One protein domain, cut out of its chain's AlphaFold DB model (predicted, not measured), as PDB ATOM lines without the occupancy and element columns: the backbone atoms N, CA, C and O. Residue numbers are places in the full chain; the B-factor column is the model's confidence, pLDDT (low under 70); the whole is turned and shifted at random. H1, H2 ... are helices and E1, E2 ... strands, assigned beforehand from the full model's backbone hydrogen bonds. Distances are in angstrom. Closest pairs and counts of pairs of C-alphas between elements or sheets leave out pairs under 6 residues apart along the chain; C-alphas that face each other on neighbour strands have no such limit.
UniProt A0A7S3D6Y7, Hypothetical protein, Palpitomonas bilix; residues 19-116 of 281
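Overview. This is residues 19 to 116 of the 281 residues of the protein "Hypothetical protein" of Palpitomonas bilix (UniProt A0A7S3D6Y7). With little regular structure, two small loop-rich lobes stand end to end, one holding H1 and hairpin E1-E2, the other H2 and hairpin E3-E4. The 98 printed residues, 28 in named elements, run H1, E1, E2, H2, E3, E4, class mixed, in two antiparallel two-stranded sheets. The whole is compact, radius of gyration of the C-alphas 12.3 A, spanning 37 by 22 by 19 A.

Arrangement. H1, residues 27 to 30, and E1, residues 36 to 39, are closest at C-alphas 27 and 38, 5.4 A. E1 and E2, residues 44 to 49, form an antiparallel hairpin; N 37 and O 46 are 2.9 A apart. H2, residues 77 to 80, and E3, residues 86 to 89, are closest at C-alphas 77 and 88, 5.3 A. E3 and E4, residues 94 to 99, form an antiparallel hairpin; N 87 and O 96 are 2.9 A apart. H1 and H2, apart, are too short for O i to N i+4 pairs.

Along the chain. H1 begins at C-alpha 27 (265.055, 346.993, 182.456). E2 is 14.5 A long. E4, 14.7 A, ends at C-alpha 99 (250.095, 351.851, 173.282).

Size, cuts and confidence. C-alphas 19 and 112 are farthest apart, 37.7 A. The printed part has no cut. E2 to H2 is a long link. Residue 19 has pLDDT under 70.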
ATOM      1  N   ALA A  19     275.729 355.931 175.181       62.62
ATOM      2  CA  ALA A  19     275.676 355.052 176.340       62.62
ATOM      3  C   ALA A  19     275.652 353.614 175.821       62.62
ATOM      4  O   ALA A  19     274.755 353.255 175.051       62.62
ATOM      5  N   ASP A  20     276.691 352.844 176.146       85.56
ATOM      6  CA  ASP A  20     276.738 351.439 175.780       85.56
ATOM      7  C   ASP A  20     275.627 350.759 176.567       85.56
ATOM      8  O   ASP A  20     275.734 350.553 177.773       85.56
ATOM      9  N   CYS A  21     274.511 350.501 175.892       91.06
ATOM     10  CA  CYS A  21     273.328 349.944 176.521       91.06
ATOM     11  C   CYS A  21     273.625 348.556 177.109       91.06
ATOM     12  O   CYS A  21     273.012 348.181 178.101       91.06
ATOM     13  N   SER A  22     274.609 347.829 176.563       89.75
ATOM     14  CA  SER A  22     274.929 346.459 176.980       89.75
ATOM     15  C   SER A  22     275.445 346.347 178.419       89.75
ATOM     16  O   SER A  22     275.413 345.260 178.991       89.75
ATOM     17  N   GLN A  23     275.869 347.458 179.030       91.69
ATOM     18  CA  GLN A  23     276.319 347.481 180.423       91.69
ATOM     19  C   GLN A  23     275.167 347.367 181.438       91.69
ATOM     20  O   GLN A  23     275.415 347.086 182.609       91.69
ATOM     21  N   TYR A  24     273.922 347.617 181.019       92.94
ATOM     22  CA  TYR A  24     272.760 347.590 181.902       92.94
ATOM     23  C   TYR A  24     272.083 346.219 181.857       92.94
ATOM     24  O   TYR A  24     271.636 345.756 180.808       92.94
ATOM     25  N   THR A  25     271.983 345.583 183.020       93.38
ATOM     26  CA  THR A  25     271.433 344.227 183.189       93.38
ATOM     27  C   THR A  25     269.976 344.205 183.632       93.38
ATOM     28  O   THR A  25     269.407 343.130 183.782       93.38
ATOM     29  N   ASP A  26     269.369 345.373 183.829       92.88
ATOM     30  CA  ASP A  26     268.018 345.512 184.357       92.88
ATOM     31  C   ASP A  26     267.208 346.472 183.489       92.88
ATOM     32  O   ASP A  26     267.707 347.501 183.031       92.88
ATOM     33  N   CYS A  27     265.924 346.172 183.297       93.81
ATOM     34  CA  CYS A  27     265.055 346.993 182.456       93.81
ATOM     35  C   CYS A  27     264.977 348.449 182.946       93.81
ATOM     36  O   CYS A  27     265.040 349.383 182.145       93.81
ATOM     37  N   SER A  28     264.884 348.660 184.262       92.75
ATOM     38  CA  SER A  28     264.760 349.998 184.847       92.75
ATOM     39  C   SER A  28     266.005 350.855 184.614       92.75
ATOM     40  O   SER A  28     265.871 352.015 184.242       92.75
ATOM     41  N   THR A  29     267.208 350.298 184.781       93.44
ATOM     42  CA  THR A  29     268.470 351.018 184.545       93.44
ATOM     43  C   THR A  29     268.753 351.185 183.054       93.44
ATOM     44  O   THR A  29     269.253 352.231 182.645       93.44
ATOM     45  N   CYS A  30     268.353 350.210 182.233       93.88
ATOM     46  CA  CYS A  30     268.446 350.267 180.778       93.88
ATOM     47  C   CYS A  30     267.622 351.417 180.182       93.88
ATOM     48  O   CYS A  30     268.118 352.203 179.380       93.88
ATOM     49  N   THR A  31     266.363 351.542 180.603       93.75
ATOM     50  CA  THR A  31     265.393 352.497 180.040       93.75
ATOM     51  C   THR A  31     265.501 353.913 180.611       93.75
ATOM     52  O   THR A  31     264.799 354.815 180.159       93.75
ATOM     53  N   MET A  32     266.393 354.150 181.581       91.75
ATOM     54  CA  MET A  32     266.713 355.506 182.049       91.75
ATOM     55  C   MET A  32     267.425 356.348 180.980       91.75
ATOM     56  O   MET A  32     267.404 357.576 181.057       91.75
ATOM     57  N   TYR A  33     268.041 355.707 179.983       88.75
ATOM     58  CA  TYR A  33     268.771 356.372 178.908       88.75
ATOM     59  C   TYR A  33     267.954 356.328 177.618       88.75
ATOM     60  O   TYR A  33     267.660 355.257 177.099       88.75
ATOM     61  N   GLY A  34     267.617 357.497 177.065       84.62
ATOM     62  CA  GLY A  34     266.680 357.612 175.936       84.62
ATOM     63  C   GLY A  34     267.123 356.960 174.617       84.62
ATOM     64  O   GLY A  34     266.333 356.906 173.681       84.62
ATOM     65  N   ASN A  35     268.367 356.480 174.524       90.38
ATOM     66  CA  ASN A  35     268.900 355.742 173.376       90.38
ATOM     67  C   ASN A  35     269.000 354.225 173.615       90.38
ATOM     68  O   ASN A  35     269.606 353.531 172.793       90.38
ATOM     69  N   CYS A  36     268.476 353.729 174.737       93.25
ATOM     70  CA  CYS A  36     268.516 352.333 175.147       93.25
ATOM     71  C   CYS A  36     267.103 351.799 175.390       93.25
ATOM     72  O   CYS A  36     266.199 352.522 175.805       93.25
ATOM     73  N   GLY A  37     266.922 350.507 175.145       94.25
ATOM     74  CA  GLY A  37     265.705 349.797 175.493       94.25
ATOM     75  C   GLY A  37     265.977 348.336 175.814       94.25
ATOM     76  O   GLY A  37     266.998 347.753 175.440       94.25
ATOM     77  N   TRP A  38     265.062 347.772 176.583       94.81
ATOM     78  CA  TRP A  38     265.119 346.430 177.116       94.81
ATOM     79  C   TRP A  38     264.323 345.477 176.235       94.81
ATOM     80  O   TRP A  38     263.138 345.703 175.973       94.81
ATOM     81  N   CYS A  39     264.967 344.385 175.826       93.31
ATOM     82  CA  CYS A  39     264.303 343.288 175.144       93.31
ATOM     83  C   CYS A  39     264.061 342.125 176.109       93.31
ATOM     84  O   CYS A  39     265.008 341.467 176.549       93.31
ATOM     85  N   SER A  40     262.795 341.837 176.420       89.94
ATOM     86  CA  SER A  40     262.459 340.800 177.406       89.94
ATOM     87  C   SER A  40     262.783 339.380 176.938       89.94
ATOM     88  O   SER A  40     263.123 338.533 177.756       89.94
ATOM     89  N   SER A  41     262.720 339.109 175.629       88.12
ATOM     90  CA  SER A  41     262.979 337.765 175.099       88.12
ATOM     91  C   SER A  41     264.439 337.345 175.247       88.12
ATOM     92  O   SER A  41     264.719 336.166 175.439       88.12
ATOM     93  N   SER A  42     265.371 338.295 175.149       91.00
ATOM     94  CA  SER A  42     266.809 338.045 175.297       91.00
ATOM     95  C   SER A  42     267.357 338.455 176.663       91.00
ATOM     96  O   SER A  42     268.500 338.125 176.958       91.00
ATOM     97  N   ASN A  43     266.566 339.152 177.490       92.19
ATOM     98  CA  ASN A  43     267.008 339.774 178.741       92.19
ATOM     99  C   ASN A  43     268.258 340.644 178.553       92.19
ATOM    100  O   ASN A  43     269.215 340.567 179.321       92.19
ATOM    101  N   THR A  44     268.264 341.447 177.489       92.88
ATOM    102  CA  THR A  44     269.391 342.323 177.162       92.88
ATOM    103  C   THR A  44     268.933 343.754 176.940       92.88
ATOM    104  O   THR A  44     267.883 344.017 176.347       92.88
ATOM    105  N   CYS A  45     269.768 344.685 177.390       94.31
ATOM    106  CA  CYS A  45     269.645 346.092 177.064       94.31
ATOM    107  C   CYS A  45     270.416 346.395 175.778       94.31
ATOM    108  O   CYS A  45     271.609 346.104 175.661       94.31
ATOM    109  N   VAL A  46     269.735 346.974 174.795       94.00
ATOM    110  CA  VAL A  46     270.315 347.294 173.485       94.00
ATOM    111  C   VAL A  46     269.927 348.705 173.070       94.00
ATOM    112  O   VAL A  46     268.955 349.271 173.566       94.00
ATOM    113  N   SER A  47     270.700 349.307 172.164       93.25
ATOM    114  CA  SER A  47     270.338 350.623 171.637       93.25
ATOM    115  C   SER A  47     269.018 350.555 170.878       93.25
ATOM    116  O   SER A  47     268.805 349.617 170.110       93.25
ATOM    117  N   GLY A  48     268.155 351.550 171.058       91.88
ATOM    118  CA  GLY A  48     266.838 351.582 170.430       91.88
ATOM    119  C   GLY A  48     266.043 352.843 170.738       91.88
ATOM    120  O   GLY A  48     266.553 353.783 171.346       91.88
ATOM    121  N   SER A  49     264.798 352.859 170.274       90.12
ATOM    122  CA  SER A  49     263.840 353.953 170.449       90.12
ATOM    123  C   SER A  49     262.440 353.407 170.753       90.12
ATOM    124  O   SER A  49     262.259 352.207 170.961       90.12
ATOM    125  N   THR A  50     261.427 354.274 170.724       86.81
ATOM    126  CA  THR A  50     259.997 353.908 170.764       86.81
ATOM    127  C   THR A  50     259.619 352.788 169.799       86.81
ATOM    128  O   THR A  50     258.709 352.017 170.077       86.81
ATOM    129  N   SER A  51     260.290 352.719 168.649       85.75
ATOM    130  CA  SER A  51     259.947 351.802 167.560       85.75
ATOM    131  C   SER A  51     260.598 350.426 167.698       85.75
ATOM    132  O   SER A  51     260.308 349.546 166.894       85.75
ATOM    133  N   GLY A  52     261.478 350.233 168.684       89.25
ATOM    134  CA  GLY A  52     262.236 348.997 168.856       89.25
ATOM    135  C   GLY A  52     263.752 349.208 168.907       89.25
ATOM    136  O   GLY A  52     264.234 350.348 168.960       89.25
ATOM    137  N   PRO A  53     264.528 348.112 168.890       92.00
ATOM    138  CA  PRO A  53     265.983 348.168 168.850       92.00
ATOM    139  C   PRO A  53     266.489 348.797 167.541       92.00
ATOM    140  O   PRO A  53     265.946 348.565 166.465       92.00
ATOM    141  N   SER A  54     267.573 349.572 167.614       90.25
ATOM    142  CA  SER A  54     268.226 350.183 166.444       90.25
ATOM    143  C   SER A  54     268.946 349.160 165.562       90.25
ATOM    144  O   SER A  54     269.249 349.446 164.406       90.25
ATOM    145  N   THR A  55     269.274 347.993 166.117       84.69
ATOM    146  CA  THR A  55     269.953 346.895 165.426       84.69
ATOM    147  C   THR A  55     269.362 345.563 165.867       84.69
ATOM    148  O   THR A  55     269.290 345.297 167.066       84.69
ATOM    149  N   GLY A  56     269.013 344.708 164.904       85.75
ATOM    150  CA  GLY A  56     268.374 343.417 165.164       85.75
ATOM    151  C   GLY A  56     266.874 343.538 165.444       85.75
ATOM    152  O   GLY A  56     266.267 344.575 165.191       85.75
ATOM    153  N   THR A  57     266.290 342.462 165.966       86.56
ATOM    154  CA  THR A  57     264.857 342.366 166.276       86.56
ATOM    155  C   THR A  57     264.691 341.880 167.707       86.56
ATOM    156  O   THR A  57     265.368 340.939 168.123       86.56
ATOM    157  N   CYS A  58     263.780 342.501 168.455       87.75
ATOM    158  CA  CYS A  58     263.312 341.964 169.725       87.75
ATOM    159  C   CYS A  58     262.025 341.187 169.459       87.75
ATOM    160  O   CYS A  58     261.041 341.785 169.056       87.75
ATOM    161  N   TYR A  59     262.029 339.868 169.646       82.00
ATOM    162  CA  TYR A  59     260.833 339.044 169.410       82.00
ATOM    163  C   TYR A  59     259.856 339.049 170.598       82.00
ATOM    164  O   TYR A  59     258.762 338.499 170.499       82.00
ATOM    165  N   GLY A  60     260.261 339.635 171.729       82.62
ATOM    166  CA  GLY A  60     259.450 339.780 172.935       82.62
ATOM    167  C   GLY A  60     258.992 341.214 173.187       82.62
ATOM    168  O   GLY A  60     258.992 342.063 172.302       82.62
ATOM    169  N   ALA A  61     258.628 341.481 174.439       88.19
ATOM    170  CA  ALA A  61     258.273 342.814 174.896       88.19
ATOM    171  C   ALA A  61     259.469 343.766 174.785       88.19
ATOM    172  O   ALA A  61     260.533 343.520 175.367       88.19
ATOM    173  N   TRP A  62     259.256 344.880 174.086       93.44
ATOM    174  CA  TRP A  62     260.206 345.977 174.015       93.44
ATOM    175  C   TRP A  62     259.834 347.081 175.004       93.44
ATOM    176  O   TRP A  62     258.751 347.655 174.922       93.44
ATOM    177  N   SER A  63     260.733 347.393 175.936       94.69
ATOM    178  CA  SER A  63     260.564 348.518 176.866       94.69
ATOM    179  C   SER A  63     261.615 349.583 176.586       94.69
ATOM    180  O   SER A  63     262.804 349.319 176.709       94.69
ATOM    181  N   TRP A  64     261.197 350.793 176.237       92.81
ATOM    182  CA  TRP A  64     262.071 351.958 176.049       92.81
ATOM    183  C   TRP A  64     261.907 353.003 177.165       92.81
ATOM    184  O   TRP A  64     262.704 353.930 177.267       92.81
ATOM    185  N   GLN A  65     260.890 352.845 178.020       92.38
ATOM    186  CA  GLN A  65     260.661 353.659 179.216       92.38
ATOM    187  C   GLN A  65     260.583 352.784 180.465       92.38
ATOM    188  O   GLN A  65     260.121 351.646 180.416       92.38
ATOM    189  N   SER A  66     260.953 353.346 181.613       90.94
ATOM    190  CA  SER A  66     260.926 352.631 182.892       90.94
ATOM    191  C   SER A  66     259.524 352.179 183.309       90.94
ATOM    192  O   SER A  66     259.383 351.119 183.915       90.94
ATOM    193  N   SER A  67     258.479 352.922 182.930       90.00
ATOM    194  CA  SER A  67     257.071 352.563 183.166       90.00
ATOM    195  C   SER A  67     256.635 351.280 182.451       90.00
ATOM    196  O   SER A  67     255.678 350.636 182.869       90.00
ATOM    197  N   GLN A  68     257.342 350.884 181.393       92.94
ATOM    198  CA  GLN A  68     257.027 349.700 180.590       92.94
ATOM    199  C   GLN A  68     257.630 348.419 181.180       92.94
ATOM    200  O   GLN A  68     257.127 347.322 180.949       92.94
ATOM    201  N   CYS A  69     258.669 348.549 182.009       92.06
ATOM    202  CA  CYS A  69     259.371 347.417 182.609       92.06
ATOM    203  C   CYS A  69     258.503 346.572 183.546       92.06
ATOM    204  O   CYS A  69     258.826 345.416 183.807       92.06
ATOM    205  N   SER A  70     257.424 347.150 184.072       91.19
ATOM    206  CA  SER A  70     256.502 346.469 184.979       91.19
ATOM    207  C   SER A  70     255.307 345.845 184.270       91.19
ATOM    208  O   SER A  70     254.538 345.172 184.936       91.19
ATOM    209  N   CYS A  71     255.123 346.020 182.954       92.00
ATOM    210  CA  CYS A  71     253.947 345.456 182.283       92.00
ATOM    211  C   CYS A  71     253.872 343.933 182.487       92.00
ATOM    212  O   CYS A  71     252.843 343.413 182.899       92.00
ATOM    213  N   SER A  72     254.992 343.223 182.341       89.06
ATOM    214  CA  SER A  72     255.044 341.762 182.476       89.06
ATOM    215  C   SER A  72     254.737 341.220 183.879       89.06
ATOM    216  O   SER A  72     254.557 340.011 184.019       89.06
ATOM    217  N   SER A  73     254.670 342.060 184.921       90.19
ATOM    218  CA  SER A  73     254.287 341.608 186.266       90.19
ATOM    219  C   SER A  73     252.774 341.458 186.439       90.19
ATOM    220  O   SER A  73     252.332 340.787 187.374       90.19
ATOM    221  N   TYR A  74     251.971 342.044 185.545       90.38
ATOM    222  CA  TYR A  74     250.519 341.932 185.586       90.38
ATOM    223  C   TYR A  74     250.051 340.670 184.861       90.38
ATOM    224  O   TYR A  74     250.230 340.509 183.655       90.38
ATOM    225  N   THR A  75     249.392 339.787 185.606       88.69
ATOM    226  CA  THR A  75     248.841 338.514 185.111       88.69
ATOM    227  C   THR A  75     247.354 338.589 184.768       88.69
ATOM    228  O   THR A  75     246.738 337.576 184.452       88.69
ATOM    229  N   SER A  76     246.758 339.779 184.847       86.12
ATOM    230  CA  SER A  76     245.356 340.019 184.508       86.12
ATOM    231  C   SER A  76     245.237 341.206 183.566       86.12
ATOM    232  O   SER A  76     245.968 342.191 183.701       86.12
ATOM    233  N   CYS A  77     244.280 341.137 182.642       87.69
ATOM    234  CA  CYS A  77     244.037 342.223 181.701       87.69
ATOM    235  C   CYS A  77     243.657 343.530 182.406       87.69
ATOM    236  O   CYS A  77     244.189 344.590 182.079       87.69
ATOM    237  N   SER A  78     242.800 343.458 183.428       87.38
ATOM    238  CA  SER A  78     242.404 344.629 184.210       87.38
ATOM    239  C   SER A  78     243.593 345.273 184.915       87.38
ATOM    240  O   SER A  78     243.711 346.487 184.863       87.38
ATOM    241  N   GLY A  79     244.504 344.491 185.508       89.75
ATOM    242  CA  GLY A  79     245.734 345.016 186.112       89.75
ATOM    243  C   GLY A  79     246.714 345.587 185.083       89.75
ATOM    244  O   GLY A  79     247.345 346.614 185.325       89.75
ATOM    245  N   CYS A  80     246.802 344.947 183.917       92.31
ATOM    246  CA  CYS A  80     247.677 345.356 182.824       92.31
ATOM    247  C   CYS A  80     247.277 346.707 182.218       92.31
ATOM    248  O   CYS A  80     248.125 347.555 181.952       92.31
ATOM    249  N   THR A  81     245.976 346.920 182.038       92.12
ATOM    250  CA  THR A  81     245.410 348.091 181.351       92.12
ATOM    251  C   THR A  81     245.246 349.319 182.248       92.12
ATOM    252  O   THR A  81     244.809 350.366 181.780       92.12
ATOM    253  N   ILE A  82     245.653 349.242 183.524       90.12
ATOM    254  CA  ILE A  82     245.699 350.409 184.428       90.12
ATOM    255  C   ILE A  82     246.688 351.462 183.908       90.12
ATOM    256  O   ILE A  82     246.484 352.661 184.101       90.12
ATOM    257  N   TYR A  83     247.770 351.021 183.263       89.88
ATOM    258  CA  TYR A  83     248.846 351.895 182.809       89.88
ATOM    259  C   TYR A  83     248.803 352.052 181.296       89.88
ATOM    260  O   TYR A  83     248.891 351.076 180.562       89.88
ATOM    261  N   SER A  84     248.788 353.297 180.821       90.00
ATOM    262  CA  SER A  84     248.741 353.619 179.387       90.00
ATOM    263  C   SER A  84     249.981 353.186 178.593       90.00
ATOM    264  O   SER A  84     249.992 353.301 177.373       90.00
ATOM    265  N   SER A  85     251.047 352.761 179.279       91.94
ATOM    266  CA  SER A  85     252.274 352.221 178.683       91.94
ATOM    267  C   SER A  85     252.259 350.697 178.529       91.94
ATOM    268  O   SER A  85     253.260 350.121 178.096       91.94
ATOM    269  N   CYS A  86     251.164 350.050 178.923       93.56
ATOM    270  CA  CYS A  86     250.965 348.612 178.878       93.56
ATOM    271  C   CYS A  86     249.650 348.284 178.159       93.56
ATOM    272  O   CYS A  86     248.722 349.092 178.113       93.56
ATOM    273  N   GLY A  87     249.559 347.072 177.633       93.00
ATOM    274  CA  GLY A  87     248.318 346.510 177.129       93.00
ATOM    275  C   GLY A  87     248.333 344.991 177.197       93.00
ATOM    276  O   GLY A  87     249.381 344.344 177.293       93.00
ATOM    277  N   TRP A  88     247.137 344.426 177.241       92.12
ATOM    278  CA  TRP A  88     246.928 342.998 177.369       92.12
ATOM    279  C   TRP A  88     246.869 342.346 175.997       92.12
ATOM    280  O   TRP A  88     246.126 342.793 175.125       92.12
ATOM    281  N   CYS A  89     247.623 341.262 175.842       90.75
ATOM    282  CA  CYS A  89     247.544 340.383 174.694       90.75
ATOM    283  C   CYS A  89     246.746 339.129 175.038       90.75
ATOM    284  O   CYS A  89     247.204 338.297 175.828       90.75
ATOM    285  N   SER A  90     245.588 338.953 174.409       85.69
ATOM    286  CA  SER A  90     244.746 337.781 174.650       85.69
ATOM    287  C   SER A  90     245.265 336.503 174.011       85.69
ATOM    288  O   SER A  90     245.109 335.435 174.593       85.69
ATOM    289  N   ASP A  91     245.952 336.607 172.873       83.62
ATOM    290  CA  ASP A  91     246.495 335.441 172.164       83.62
ATOM    291  C   ASP A  91     247.562 334.715 172.993       83.62
ATOM    292  O   ASP A  91     247.707 333.496 172.926       83.62
ATOM    293  N   THR A  92     248.309 335.468 173.804       83.69
ATOM    294  CA  THR A  92     249.391 334.938 174.650       83.69
ATOM    295  C   THR A  92     249.066 334.967 176.141       83.69
ATOM    296  O   THR A  92     249.876 334.499 176.938       83.69
ATOM    297  N   ASN A  93     247.902 335.503 176.527       85.44
ATOM    298  CA  ASN A  93     247.515 335.757 177.919       85.44
ATOM    299  C   ASN A  93     248.608 336.479 178.721       85.44
ATOM    300  O   ASN A  93     248.962 336.075 179.831       85.44
ATOM    301  N   SER A  94     249.183 337.531 178.135       88.94
ATOM    302  CA  SER A  94     250.304 338.246 178.738       88.94
ATOM    303  C   SER A  94     250.157 339.758 178.626       88.94
ATOM    304  O   SER A  94     249.582 340.285 177.672       88.94
ATOM    305  N   CYS A  95     250.680 340.465 179.626       92.12
ATOM    306  CA  CYS A  95     250.750 341.915 179.614       92.12
ATOM    307  C   CYS A  95     252.062 342.374 178.976       92.12
ATOM    308  O   CYS A  95     253.153 342.005 179.427       92.12
ATOM    309  N   LEU A  96     251.955 343.192 177.934       92.88
ATOM    310  CA  LEU A  96     253.088 343.671 177.155       92.88
ATOM    311  C   LEU A  96     253.158 345.203 177.210       92.88
ATOM    312  O   LEU A  96     252.128 345.871 177.295       92.88
ATOM    313  N   PRO A  97     254.361 345.791 177.137       92.94
ATOM    314  CA  PRO A  97     254.531 347.196 176.809       92.94
ATOM    315  C   PRO A  97     253.864 347.536 175.486       92.94
ATOM    316  O   PRO A  97     254.033 346.816 174.499       92.94
ATOM    317  N   GLY A  98     253.169 348.661 175.437       92.00
ATOM    318  CA  GLY A  98     252.540 349.109 174.209       92.00
ATOM    319  C   GLY A  98     251.755 350.392 174.379       92.00
ATOM    320  O   GLY A  98     251.831 351.072 175.401       92.00
ATOM    321  N   SER A  99     251.005 350.710 173.337       90.31
ATOM    322  CA  SER A  99     250.095 351.851 173.282       90.31
ATOM    323  C   SER A  99     248.804 351.447 172.585       90.31
ATOM    324  O   SER A  99     248.624 350.281 172.246       90.31
ATOM    325  N   ASN A 100     247.910 352.399 172.325       88.94
ATOM    326  CA  ASN A 100     246.677 352.134 171.577       88.94
ATOM    327  C   ASN A 100     246.928 351.579 170.164       88.94
ATOM    328  O   ASN A 100     246.050 350.923 169.620       88.94
ATOM    329  N   ASP A 101     248.124 351.788 169.606       88.06
ATOM    330  CA  ASP A 101     248.504 351.277 168.285       88.06
ATOM    331  C   ASP A 101     248.941 349.800 168.306       88.06
ATOM    332  O   ASP A 101     249.104 349.190 167.249       88.06
ATOM    333  N   GLY A 102     249.149 349.218 169.492       89.12
ATOM    334  CA  GLY A 102     249.634 347.849 169.657       89.12
ATOM    335  C   GLY A 102     250.824 347.716 170.616       89.12
ATOM    336  O   GLY A 102     251.288 348.709 171.198       89.12
ATOM    337  N   PRO A 103     251.335 346.483 170.786       91.00
ATOM    338  CA  PRO A 103     252.520 346.198 171.581       91.00
ATOM    339  C   PRO A 103     253.789 346.750 170.922       91.00
ATOM    340  O   PRO A 103     253.961 346.715 169.702       91.00
ATOM    341  N   TYR A 104     254.732 347.223 171.735       88.62
ATOM    342  CA  TYR A 104     256.022 347.685 171.231       88.62
ATOM    343  C   TYR A 104     256.918 346.506 170.845       88.62
ATOM    344  O   TYR A 104     257.137 345.586 171.635       88.62
ATOM    345  N   GLY A 105     257.484 346.566 169.636       78.81
ATOM    346  CA  GLY A 105     258.455 345.585 169.142       78.81
ATOM    347  C   GLY A 105     257.873 344.215 168.781       78.81
ATOM    348  O   GLY A 105     258.636 343.327 168.426       78.81
ATOM    349  N   SER A 106     256.549 344.036 168.826       76.00
ATOM    350  CA  SER A 106     255.883 342.769 168.508       76.00
ATOM    351  C   SER A 106     254.733 342.977 167.526       76.00
ATOM    352  O   SER A 106     254.068 344.006 167.540       76.00
ATOM    353  N   THR A 107     254.483 341.976 166.682       78.06
ATOM    354  CA  THR A 107     253.328 341.923 165.768       78.06
ATOM    355  C   THR A 107     252.331 340.831 166.155       78.06
ATOM    356  O   THR A 107     251.389 340.579 165.413       78.06
ATOM    357  N   THR A 108     252.552 340.135 167.274       74.75
ATOM    358  CA  THR A 108     251.773 338.942 167.644       74.75
ATOM    359  C   THR A 108     250.377 339.287 168.156       74.75
ATOM    360  O   THR A 108     249.474 338.481 168.008       74.75
ATOM    361  N   CYS A 109     250.189 340.476 168.731       81.56
ATOM    362  CA  CYS A 109     248.951 340.873 169.400       81.56
ATOM    363  C   CYS A 109     248.454 342.179 168.784       81.56
ATOM    364  O   CYS A 109     248.849 343.259 169.217       81.56
ATOM    365  N   THR A 110     247.672 342.089 167.712       80.94
ATOM    366  CA  THR A 110     247.199 343.260 166.955       80.94
ATOM    367  C   THR A 110     245.693 343.183 166.747       80.94
ATOM    368  O   THR A 110     245.119 342.097 166.737       80.94
ATOM    369  N   GLY A 111     245.040 344.334 166.579       79.94
ATOM    370  CA  GLY A 111     243.588 344.384 166.413       79.94
ATOM    371  C   GLY A 111     242.854 343.923 167.674       79.94
ATOM    372  O   GLY A 111     243.145 344.402 168.767       79.94
ATOM    373  N   ASP A 112     241.917 342.987 167.516       78.12
ATOM    374  CA  ASP A 112     241.004 342.549 168.582       78.12
ATOM    375  C   ASP A 112     241.691 341.797 169.733       78.12
ATOM    376  O   ASP A 112     241.108 341.686 170.816       78.12
ATOM    377  N   SER A 113     242.914 341.292 169.525       83.62
ATOM    378  CA  SER A 113     243.683 340.607 170.568       83.62
ATOM    379  C   SER A 113     244.517 341.539 171.450       83.62
ATOM    380  O   SER A 113     245.221 341.070 172.351       83.62
ATOM    381  N   TRP A 114     244.429 342.854 171.216       89.69
ATOM    382  CA  TRP A 114     245.139 343.884 171.962       89.69
ATOM    383  C   TRP A 114     244.186 344.802 172.731       89.69
ATOM    384  O   TRP A 114     243.357 345.502 172.150       89.69
ATOM    385  N   SER A 115     244.349 344.852 174.052       90.50
ATOM    386  CA  SER A 115     243.504 345.659 174.935       90.50
ATOM    387  C   SER A 115     244.345 346.673 175.705       90.50
ATOM    388  O   SER A 115     245.216 346.292 176.481       90.50
ATOM    389  N   THR A 116     244.056 347.966 175.561       90.88
ATOM    390  CA  THR A 116     244.682 349.042 176.364       90.88
ATOM    391  C   THR A 116     243.764 349.616 177.436       90.88
ATOM    392  O   THR A 116     244.170 350.475 178.211       90.88
TER     393      THR A 116